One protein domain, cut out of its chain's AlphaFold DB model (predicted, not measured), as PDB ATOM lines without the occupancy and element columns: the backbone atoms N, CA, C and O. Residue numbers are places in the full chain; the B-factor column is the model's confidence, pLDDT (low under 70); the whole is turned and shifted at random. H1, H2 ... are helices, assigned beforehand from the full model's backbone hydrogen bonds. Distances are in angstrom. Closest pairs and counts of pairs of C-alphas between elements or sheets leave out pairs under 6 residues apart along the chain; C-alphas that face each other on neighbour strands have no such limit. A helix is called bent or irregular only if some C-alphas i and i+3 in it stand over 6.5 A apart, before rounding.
ATOM      1  N   CYS A  35     294.691 269.379 211.617       85.25
ATOM      2  CA  CYS A  35     293.499 269.577 212.445       85.25
ATOM      3  C   CYS A  35     293.817 270.128 213.853       85.25
ATOM      4  O   CYS A  35     292.980 270.796 214.463       85.25
ATOM      5  N   MET A  36     295.021 269.869 214.386       83.69
ATOM      6  CA  MET A  36     295.452 270.442 215.659       83.69
ATOM      7  C   MET A  36     295.942 271.880 215.504       83.69
ATOM      8  O   MET A  36     295.654 272.712 216.366       83.69
ATOM      9  N   GLN A  37     296.635 272.174 214.403       87.38
ATOM     10  CA  GLN A  37     297.036 273.534 214.049       87.38
ATOM     11  C   GLN A  37     295.800 274.433 213.905       87.38
ATOM     12  O   GLN A  37     295.744 275.495 214.523       87.38
ATOM     13  N   ASP A  38     294.757 273.960 213.216       88.44
ATOM     14  CA  ASP A  38     293.478 274.668 213.080       88.44
ATOM     15  C   ASP A  38     292.830 274.972 214.433       88.44
ATOM     16  O   ASP A  38     292.352 276.081 214.678       88.44
ATOM     17  N   CYS A  39     292.832 274.002 215.349       85.94
ATOM     18  CA  CYS A  39     292.331 274.215 216.702       85.94
ATOM     19  C   CYS A  39     293.172 275.238 217.474       85.94
ATOM     20  O   CYS A  39     292.611 276.069 218.185       85.94
ATOM     21  N   MET A  40     294.495 275.232 217.318       85.44
ATOM     22  CA  MET A  40     295.358 276.245 217.923       85.44
ATOM     23  C   MET A  40     295.087 277.649 217.371       85.44
ATOM     24  O   MET A  40     294.960 278.588 218.160       85.44
ATOM     25  N   TYR A  41     294.912 277.793 216.055       88.06
ATOM     26  CA  TYR A  41     294.540 279.065 215.430       88.06
ATOM     27  C   TYR A  41     293.135 279.526 215.828       88.06
ATOM     28  O   TYR A  41     292.917 280.701 216.113       88.06
ATOM     29  N   LYS A  42     292.170 278.610 215.947       85.62
ATOM     30  CA  LYS A  42     290.807 278.942 216.389       85.62
ATOM     31  C   LYS A  42     290.779 279.613 217.764       85.62
ATOM     32  O   LYS A  42     289.925 280.466 218.016       85.62
ATOM     33  N   TYR A  43     291.711 279.246 218.640       82.38
ATOM     34  CA  TYR A  43     291.848 279.812 219.982       82.38
ATOM     35  C   TYR A  43     293.062 280.734 220.125       82.38
ATOM     36  O   TYR A  43     293.571 280.936 221.229       82.38
ATOM     37  N   GLU A  44     293.478 281.367 219.027       79.50
ATOM     38  CA  GLU A  44     294.594 282.312 218.979       79.50
ATOM     39  C   GLU A  44     294.479 283.427 220.024       79.50
ATOM     40  O   GLU A  44     295.484 283.851 220.576       79.50
ATOM     41  N   ARG A  45     293.272 283.849 220.413       77.81
ATOM     42  CA  ARG A  45     293.094 284.872 221.461       77.81
ATOM     43  C   ARG A  45     293.622 284.463 222.843       77.81
ATOM     44  O   ARG A  45     293.849 285.343 223.664       77.81
ATOM     45  N   HIS A  46     293.801 283.167 223.110       75.50
ATOM     46  CA  HIS A  46     294.272 282.671 224.408       75.50
ATOM     47  C   HIS A  46     295.798 282.627 224.507       75.50
ATOM     48  O   HIS A  46     296.345 283.005 225.535       75.50
ATOM     49  N   TYR A  47     296.485 282.202 223.443       71.75
ATOM     50  CA  TYR A  47     297.946 282.025 223.452       71.75
ATOM     51  C   TYR A  47     298.695 282.861 222.419       71.75
ATOM     52  O   TYR A  47     299.921 282.826 222.389       71.75
ATOM     53  N   ASN A  48     297.972 283.623 221.599       78.62
ATOM     54  CA  ASN A  48     298.474 284.423 220.488       78.62
ATOM     55  C   ASN A  48     299.469 283.647 219.625       78.62
ATOM     56  O   ASN A  48     300.607 284.062 219.459       78.62
ATOM     57  N   VAL A  49     299.055 282.476 219.140       76.19
ATOM     58  CA  VAL A  49     299.933 281.485 218.496       76.19
ATOM     59  C   VAL A  49     300.781 282.097 217.373       76.19
ATOM     60  O   VAL A  49     301.959 281.773 217.273       76.19
ATOM     61  N   SER A  50     300.230 283.029 216.589       76.62
ATOM     62  CA  SER A  50     300.944 283.701 215.493       76.62
ATOM     63  C   SER A  50     302.055 284.663 215.934       76.62
ATOM     64  O   SER A  50     302.981 284.906 215.161       76.62
ATOM     65  N   ALA A  51     301.984 285.206 217.153       78.50
ATOM     66  CA  ALA A  51     302.939 286.186 217.681       78.50
ATOM     67  C   ALA A  51     303.584 285.764 219.015       78.50
ATOM     68  O   ALA A  51     304.316 286.539 219.636       78.50
ATOM     69  N   SER A  52     303.298 284.554 219.491       82.62
ATOM     70  CA  SER A  52     303.929 283.959 220.662       82.62
ATOM     71  C   SER A  52     305.237 283.297 220.258       82.62
ATOM     72  O   SER A  52     305.395 282.857 219.123       82.62
ATOM     73  N   THR A  53     306.176 283.212 221.193       83.56
ATOM     74  CA  THR A  53     307.436 282.487 221.015       83.56
ATOM     75  C   THR A  53     307.370 281.150 221.742       83.56
ATOM     76  O   THR A  53     306.589 280.994 222.689       83.56
ATOM     77  N   ALA A  54     308.218 280.195 221.345       77.75
ATOM     78  CA  ALA A  54     308.391 278.950 222.094       77.75
ATOM     79  C   ALA A  54     308.701 279.246 223.569       77.75
ATOM     80  O   ALA A  54     308.016 278.755 224.456       77.75
ATOM     81  N   GLU A  55     309.632 280.161 223.842       78.62
ATOM     82  CA  GLU A  55     309.967 280.588 225.202       78.62
ATOM     83  C   GLU A  55     308.749 281.066 226.002       78.62
ATOM     84  O   GLU A  55     308.549 280.632 227.136       78.62
ATOM     85  N   ARG A  56     307.924 281.951 225.429       80.12
ATOM     86  CA  ARG A  56     306.746 282.488 226.116       80.12
ATOM     87  C   ARG A  56     305.748 281.381 226.428       80.12
ATOM     88  O   ARG A  56     305.297 281.300 227.564       80.12
ATOM     89  N   PHE A  57     305.442 280.541 225.442       81.19
ATOM     90  CA  PHE A  57     304.514 279.422 225.590       81.19
ATOM     91  C   PHE A  57     305.011 278.406 226.630       81.19
ATOM     92  O   PHE A  57     304.266 277.972 227.503       81.19
ATOM     93  N   CYS A  58     306.293 278.054 226.576       76.94
ATOM     94  CA  CYS A  58     306.890 277.045 227.440       76.94
ATOM     95  C   CYS A  58     307.155 277.538 228.871       76.94
ATOM     96  O   CYS A  58     307.283 276.715 229.780       76.94
ATOM     97  N   LYS A  59     307.228 278.861 229.077       80.19
ATOM     98  CA  LYS A  59     307.257 279.509 230.398       80.19
ATOM     99  C   LYS A  59     305.864 279.784 230.967       80.19
ATOM    100  O   LYS A  59     305.778 280.158 232.136       80.19
ATOM    101  N   THR A  60     304.798 279.618 230.182       79.19
ATOM    102  CA  THR A  60     303.431 279.720 230.696       79.19
ATOM    103  C   THR A  60     303.195 278.668 231.776       79.19
ATOM    104  O   THR A  60     303.742 277.562 231.737       79.19
ATOM    105  N   ASP A  61     302.381 279.027 232.765       79.56
ATOM    106  CA  ASP A  61     302.063 278.142 233.870       79.56
ATOM    107  C   ASP A  61     301.442 276.825 233.366       79.56
ATOM    108  O   ASP A  61     300.564 276.799 232.497       79.56
ATOM    109  N   LYS A  62     301.892 275.694 233.919       74.50
ATOM    110  CA  LYS A  62     301.424 274.367 233.491       74.50
ATOM    111  C   LYS A  62     299.926 274.176 233.730       74.50
ATOM    112  O   LYS A  62     299.299 273.429 232.979       74.50
ATOM    113  N   ALA A  63     299.352 274.793 234.763       77.38
ATOM    114  CA  ALA A  63     297.916 274.745 235.010       77.38
ATOM    115  C   ALA A  63     297.151 275.570 233.971       77.38
ATOM    116  O   ALA A  63     296.097 275.128 233.524       77.38
ATOM    117  N   GLU A  64     297.701 276.696 233.514       78.75
ATOM    118  CA  GLU A  64     297.124 277.489 232.424       78.75
ATOM    119  C   GLU A  64     297.174 276.733 231.088       78.75
ATOM    120  O   GLU A  64     296.158 276.635 230.396       78.75
ATOM    121  N   VAL A  65     298.310 276.109 230.750       77.38
ATOM    122  CA  VAL A  65     298.425 275.268 229.542       77.38
ATOM    123  C   VAL A  65     297.501 274.053 229.638       77.38
ATOM    124  O   VAL A  65     296.869 273.671 228.650       77.38
ATOM    125  N   ARG A  66     297.352 273.459 230.829       78.44
ATOM    126  CA  ARG A  66     296.386 272.377 231.072       78.44
ATOM    127  C   ARG A  66     294.949 272.847 230.874       78.44
ATOM    128  O   ARG A  66     294.226 272.189 230.134       78.44
ATOM    129  N   ALA A  67     294.552 273.959 231.487       79.06
ATOM    130  CA  ALA A  67     293.206 274.508 231.364       79.06
ATOM    131  C   ALA A  67     292.885 274.851 229.909       79.06
ATOM    132  O   ALA A  67     291.825 274.483 229.412       79.06
ATOM    133  N   PHE A  68     293.831 275.462 229.195       80.56
ATOM    134  CA  PHE A  68     293.681 275.750 227.776       80.56
ATOM    135  C   PHE A  68     293.447 274.486 226.950       80.56
ATOM    136  O   PHE A  68     292.519 274.396 226.141       80.56
ATOM    137  N   LYS A  69     294.275 273.475 227.208       77.94
ATOM    138  CA  LYS A  69     294.190 272.183 226.549       77.94
ATOM    139  C   LYS A  69     292.860 271.482 226.841       77.94
ATOM    140  O   LYS A  69     292.226 271.016 225.905       77.94
ATOM    141  N   ASP A  70     292.424 271.418 228.097       78.31
ATOM    142  CA  ASP A  70     291.198 270.712 228.494       78.31
ATOM    143  C   ASP A  70     289.918 271.452 228.065       78.31
ATOM    144  O   ASP A  70     288.955 270.818 227.650       78.31
ATOM    145  N   GLN A  71     289.896 272.788 228.128       82.06
ATOM    146  CA  GLN A  71     288.688 273.577 227.851       82.06
ATOM    147  C   GLN A  71     288.485 273.888 226.366       82.06
ATOM    148  O   GLN A  71     287.344 273.997 225.915       82.06
ATOM    149  N   TYR A  72     289.567 274.051 225.603       82.56
ATOM    150  CA  TYR A  72     289.485 274.564 224.235       82.56
ATOM    151  C   TYR A  72     290.034 273.575 223.221       82.56
ATOM    152  O   TYR A  72     289.332 273.193 222.280       82.56
ATOM    153  N   LEU A  73     291.274 273.131 223.422       78.81
ATOM    154  CA  LEU A  73     291.935 272.290 222.437       78.81
ATOM    155  C   LEU A  73     291.310 270.894 222.363       78.81
ATOM    156  O   LEU A  73     290.953 270.463 221.274       78.81
ATOM    157  N   TYR A  74     291.098 270.214 223.493       78.31
ATOM    158  CA  TYR A  74     290.572 268.848 223.522       78.31
ATOM    159  C   TYR A  74     289.176 268.730 222.885       78.31
ATOM    160  O   TYR A  74     289.037 267.947 221.943       78.31
ATOM    161  N   PRO A  75     288.177 269.566 223.238       81.00
ATOM    162  CA  PRO A  75     286.872 269.518 222.577       81.00
ATOM    163  C   PRO A  75     286.928 269.901 221.093       81.00
ATOM    164  O   PRO A  75     286.028 269.569 220.322       81.00
ATOM    165  N   CYS A  76     287.924 270.682 220.671       83.94
ATOM    166  CA  CYS A  76     288.130 270.993 219.260       83.94
ATOM    167  C   CYS A  76     288.727 269.797 218.513       83.94
ATOM    168  O   CYS A  76     288.203 269.412 217.468       83.94
ATOM    169  N   TYR A  77     289.745 269.162 219.094       81.06
ATOM    170  CA  TYR A  77     290.370 267.960 218.562       81.06
ATOM    171  C   TYR A  77     289.375 266.805 218.451       81.06
ATOM    172  O   TYR A  77     289.311 266.191 217.398       81.06
ATOM    173  N   GLU A  78     288.546 266.530 219.461       78.19
ATOM    174  CA  GLU A  78     287.535 265.462 219.367       78.19
ATOM    175  C   GLU A  78     286.552 265.665 218.207       78.19
ATOM    176  O   GLU A  78     286.081 264.697 217.611       78.19
ATOM    177  N   ARG A  79     286.253 266.924 217.865       81.25
ATOM    178  CA  ARG A  79     285.333 267.262 216.773       81.25
ATOM    179  C   ARG A  79     285.992 267.231 215.397       81.25
ATOM    180  O   ARG A  79     285.350 266.803 214.445       81.25
ATOM    181  N   LEU A  80     287.223 267.731 215.277       78.31
ATOM    182  CA  LEU A  80     287.900 267.919 213.985       78.31
ATOM    183  C   LEU A  80     288.892 266.802 213.647       78.31
ATOM    184  O   LEU A  80     289.139 266.529 212.476       78.31
ATOM    185  N   CYS A  81     289.450 266.137 214.652       73.94
ATOM    186  CA  CYS A  81     290.481 265.130 214.491       73.94
ATOM    187  C   CYS A  81     289.923 263.740 214.833       73.94
ATOM    188  O   CYS A  81     289.768 263.369 215.994       73.94
ATOM    189  N   SER A  82     289.695 262.906 213.820       69.81
ATOM    190  CA  SER A  82     289.040 261.592 213.945       69.81
ATOM    191  C   SER A  82     289.806 260.538 214.779       69.81
ATOM    192  O   SER A  82     289.360 259.396 214.874       69.81
ATOM    193  N   ARG A  83     290.985 260.861 215.340       65.38
ATOM    194  CA  ARG A  83     291.892 259.921 216.031       65.38
ATOM    195  C   ARG A  83     292.491 260.491 217.326       65.38
ATOM    196  O   ARG A  83     293.710 260.576 217.459       65.38
ATOM    197  N   ALA A  84     291.646 260.820 218.302       58.41
ATOM    198  CA  ALA A  84     292.039 261.434 219.580       58.41
ATOM    199  C   ALA A  84     293.270 260.819 220.306       58.41
ATOM    200  O   ALA A  84     294.105 261.588 220.787       58.41
ATOM    201  N   PRO A  85     293.478 259.483 220.355       59.19
ATOM    202  CA  PRO A  85     294.639 258.907 221.045       59.19
ATOM    203  C   PRO A  85     295.992 259.233 220.389       59.19
ATOM    204  O   PRO A  85     297.003 259.351 221.080       59.19
ATOM    205  N   LEU A  86     296.035 259.399 219.060       59.47
ATOM    206  CA  LEU A  86     297.273 259.739 218.342       59.47
ATOM    207  C   LEU A  86     297.682 261.196 218.588       59.47
ATOM    208  O   LEU A  86     298.868 261.488 218.728       59.47
ATOM    209  N   LEU A  87     296.692 262.065 218.779       68.44
ATOM    210  CA  LEU A  87     296.868 263.496 219.009       68.44
ATOM    211  C   LEU A  87     297.529 263.792 220.355       68.44
ATOM    212  O   LEU A  87     298.351 264.692 220.463       68.44
ATOM    213  N   ILE A  88     297.218 263.008 221.393       69.69
ATOM    214  CA  ILE A  88     297.875 263.121 222.706       69.69
ATOM    215  C   ILE A  88     299.376 262.846 222.575       69.69
ATOM    216  O   ILE A  88     300.198 263.533 223.186       69.69
ATOM    217  N   ARG A  89     299.749 261.840 221.778       76.75
ATOM    218  CA  ARG A  89     301.152 261.483 221.542       76.75
ATOM    219  C   ARG A  89     301.871 262.568 220.744       76.75
ATOM    220  O   ARG A  89     302.985 262.930 221.108       76.75
ATOM    221  N   GLU A  90     301.234 263.084 219.699       80.12
ATOM    222  CA  GLU A  90     301.781 264.145 218.844       80.12
ATOM    223  C   GLU A  90     301.928 265.463 219.610       80.12
ATOM    224  O   GLU A  90     302.990 266.073 219.575       80.12
ATOM    225  N   TRP A  91     300.935 265.829 220.424       78.94
ATOM    226  CA  TRP A  91     301.006 266.978 221.325       78.94
ATOM    227  C   TRP A  91     302.144 266.859 222.343       78.94
ATOM    228  O   TRP A  91     302.915 267.797 222.530       78.94
ATOM    229  N   LYS A  92     302.296 265.695 222.994       78.25
ATOM    230  CA  LYS A  92     303.405 265.450 223.934       78.25
ATOM    231  C   LYS A  92     304.764 265.525 223.240       78.25
ATOM    232  O   LYS A  92     305.692 266.112 223.790       78.25
ATOM    233  N   ALA A  93     304.884 264.942 222.046       81.81
ATOM    234  CA  ALA A  93     306.110 265.003 221.255       81.81
ATOM    235  C   ALA A  93     306.449 266.448 220.866       81.81
ATOM    236  O   ALA A  93     307.591 266.873 221.027       81.81
ATOM    237  N   TRP A  94     305.446 267.215 220.443       84.75
ATOM    238  CA  TRP A  94     305.588 268.623 220.099       84.75
ATOM    239  C   TRP A  94     305.983 269.491 221.303       84.75
ATOM    240  O   TRP A  94     306.909 270.293 221.193       84.75
ATOM    241  N   LEU A  95     305.362 269.283 222.472       79.56
ATOM    242  CA  LEU A  95     305.739 269.956 223.720       79.56
ATOM    243  C   LEU A  95     307.179 269.638 224.118       79.56
ATOM    244  O   LEU A  95     307.928 270.534 224.484       79.56
ATOM    245  N   ARG A  96     307.594 268.370 224.029       79.00
ATOM    246  CA  ARG A  96     308.978 267.983 224.325       79.00
ATOM    247  C   ARG A  96     309.961 268.641 223.358       79.00
ATOM    248  O   ARG A  96     311.019 269.081 223.794       79.00
ATOM    249  N   HIS A  97     309.614 268.701 222.074       81.56
ATOM    250  CA  HIS A  97     310.452 269.312 221.048       81.56
ATOM    251  C   HIS A  97     310.629 270.821 221.269       81.56
ATOM    252  O   HIS A  97     311.755 271.303 221.253       81.56
ATOM    253  N   ASN A  98     309.539 271.550 221.534       77.94
ATOM    254  CA  ASN A  98     309.571 273.009 221.673       77.94
ATOM    255  C   ASN A  98     309.951 273.492 223.080       77.94
ATOM    256  O   ASN A  98     310.554 274.554 223.222       77.94
ATOM    257  N   CYS A  99     309.601 272.731 224.121       76.44
ATOM    258  CA  CYS A  99     309.713 273.159 225.516       76.44
ATOM    259  C   CYS A  99     310.685 272.342 226.376       76.44
ATOM    260  O   CYS A  99     310.926 272.705 227.529       76.44
ATOM    261  N   GLY A 100     311.228 271.238 225.861       72.25
ATOM    262  CA  GLY A 100     312.178 270.395 226.582       72.25
ATOM    263  C   GLY A 100     311.582 269.588 227.747       72.25
ATOM    264  O   GLY A 100     310.369 269.421 227.899       72.25
ATOM    265  N   SER A 101     312.475 269.074 228.599       57.66
ATOM    266  CA  SER A 101     312.169 268.088 229.649       57.66
ATOM    267  C   SER A 101     311.217 268.528 230.786       57.66
ATOM    268  O   SER A 101     310.570 267.650 231.364       57.66
ATOM    269  N   PRO A 102     310.996 269.828 231.110       61.12
ATOM    270  CA  PRO A 102     310.019 270.212 232.139       61.12
ATOM    271  C   PRO A 102     308.596 269.711 231.853       61.12
ATOM    272  O   PRO A 102     307.776 269.641 232.772       61.12
ATOM    273  N   TRP A 103     308.300 269.360 230.602       61.38
ATOM    274  CA  TRP A 103     307.003 268.882 230.134       61.38
ATOM    275  C   TRP A 103     306.900 267.351 230.058       61.38
ATOM    276  O   TRP A 103     305.819 266.835 229.794       61.38
ATOM    277  N   ASP A 104     307.962 266.605 230.389       57.44
ATOM    278  CA  ASP A 104     307.951 265.132 230.395       57.44
ATOM    279  C   ASP A 104     306.982 264.539 231.431       57.44
ATOM    280  O   ASP A 104     306.400 263.477 231.211       57.44
ATOM    281  N   GLY A 105     306.756 265.254 232.537       52.41
ATOM    282  CA  GLY A 105     305.755 264.923 233.558       52.41
ATOM    283  C   GLY A 105     304.375 265.539 233.308       52.41
ATOM    284  O   GLY A 105     303.482 265.383 234.143       52.41
TER     285      GLY A 105
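This is residues 35 to 105 of the 117 residues of an uncharacterized protein of Aplosporella prunicola CBS 121167 (UniProt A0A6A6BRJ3). Two long helices, H4 and H5, make a V joined at its corner by residues 81 to 83, and the short H3 stands at the open end, by the last residues of H5. H1 packs on the later part of H4, and the short H2 follows it. The printed part has 71 residues with five named helices, H1 to H5 in chain order, and no named strand; its class is all helix. It is compact, with a radius of gyration of the C-alphas of 11.7 A, and rounded, spanning 30 by 25 by 19 A.

Begin at H4, residues 62 to 80, which has a kink of 35 degrees near residue 69 and is only just irregular: C-alphas 71 and 74 are 6.7 A apart. With residues 73 to 80 alone it touches H1, residues 35 to 42, at a steep tilt of 63 degrees, opposite ways; their closest C-alphas, of Cys 39 and Cys 76, are 5.9 A apart. H5, residues 84 to 99, and H4 only just touch, with 3 pairs of C-alphas within 8 A, and only at the corner; the closest are Glu 78 and Ala 84, 6.0 A, at a steep tilt of 39 degrees, opposite ways. Residues 98 to 99 of H5 alone touch H3, residues 54 to 59, about perpendicular at 84 degrees; the closest C-alphas, of Cys 58 and Cys 99, are 5.2 A apart. H2, residues 44 to 47, is close to H4 but not clearly touching, His 46 and Phe 68 being closest by C-alphas at 7.7 A. Every O i to N i+4 pair is within hydrogen-bond range in H1 and H3, 12 of 15 in H4 and 11 of 12 in H5; H2 is too short for one.

Find C-alpha 62 at (301.424, 274.367, 233.491); from there H4 runs 24.6 A. H5 runs 22.0 A to C-alpha 99 at (309.713, 273.159, 225.516). H1, H2 and H3 measure 10.5 A, 5.6 A and 8.4 A.

The C-alphas farthest apart, of Glu 55 and Ser 82, are 30.4 A apart. The printed part has no cut, and no link is long. Confidence is under 70 at residues 82 to 88 and 101 to 105.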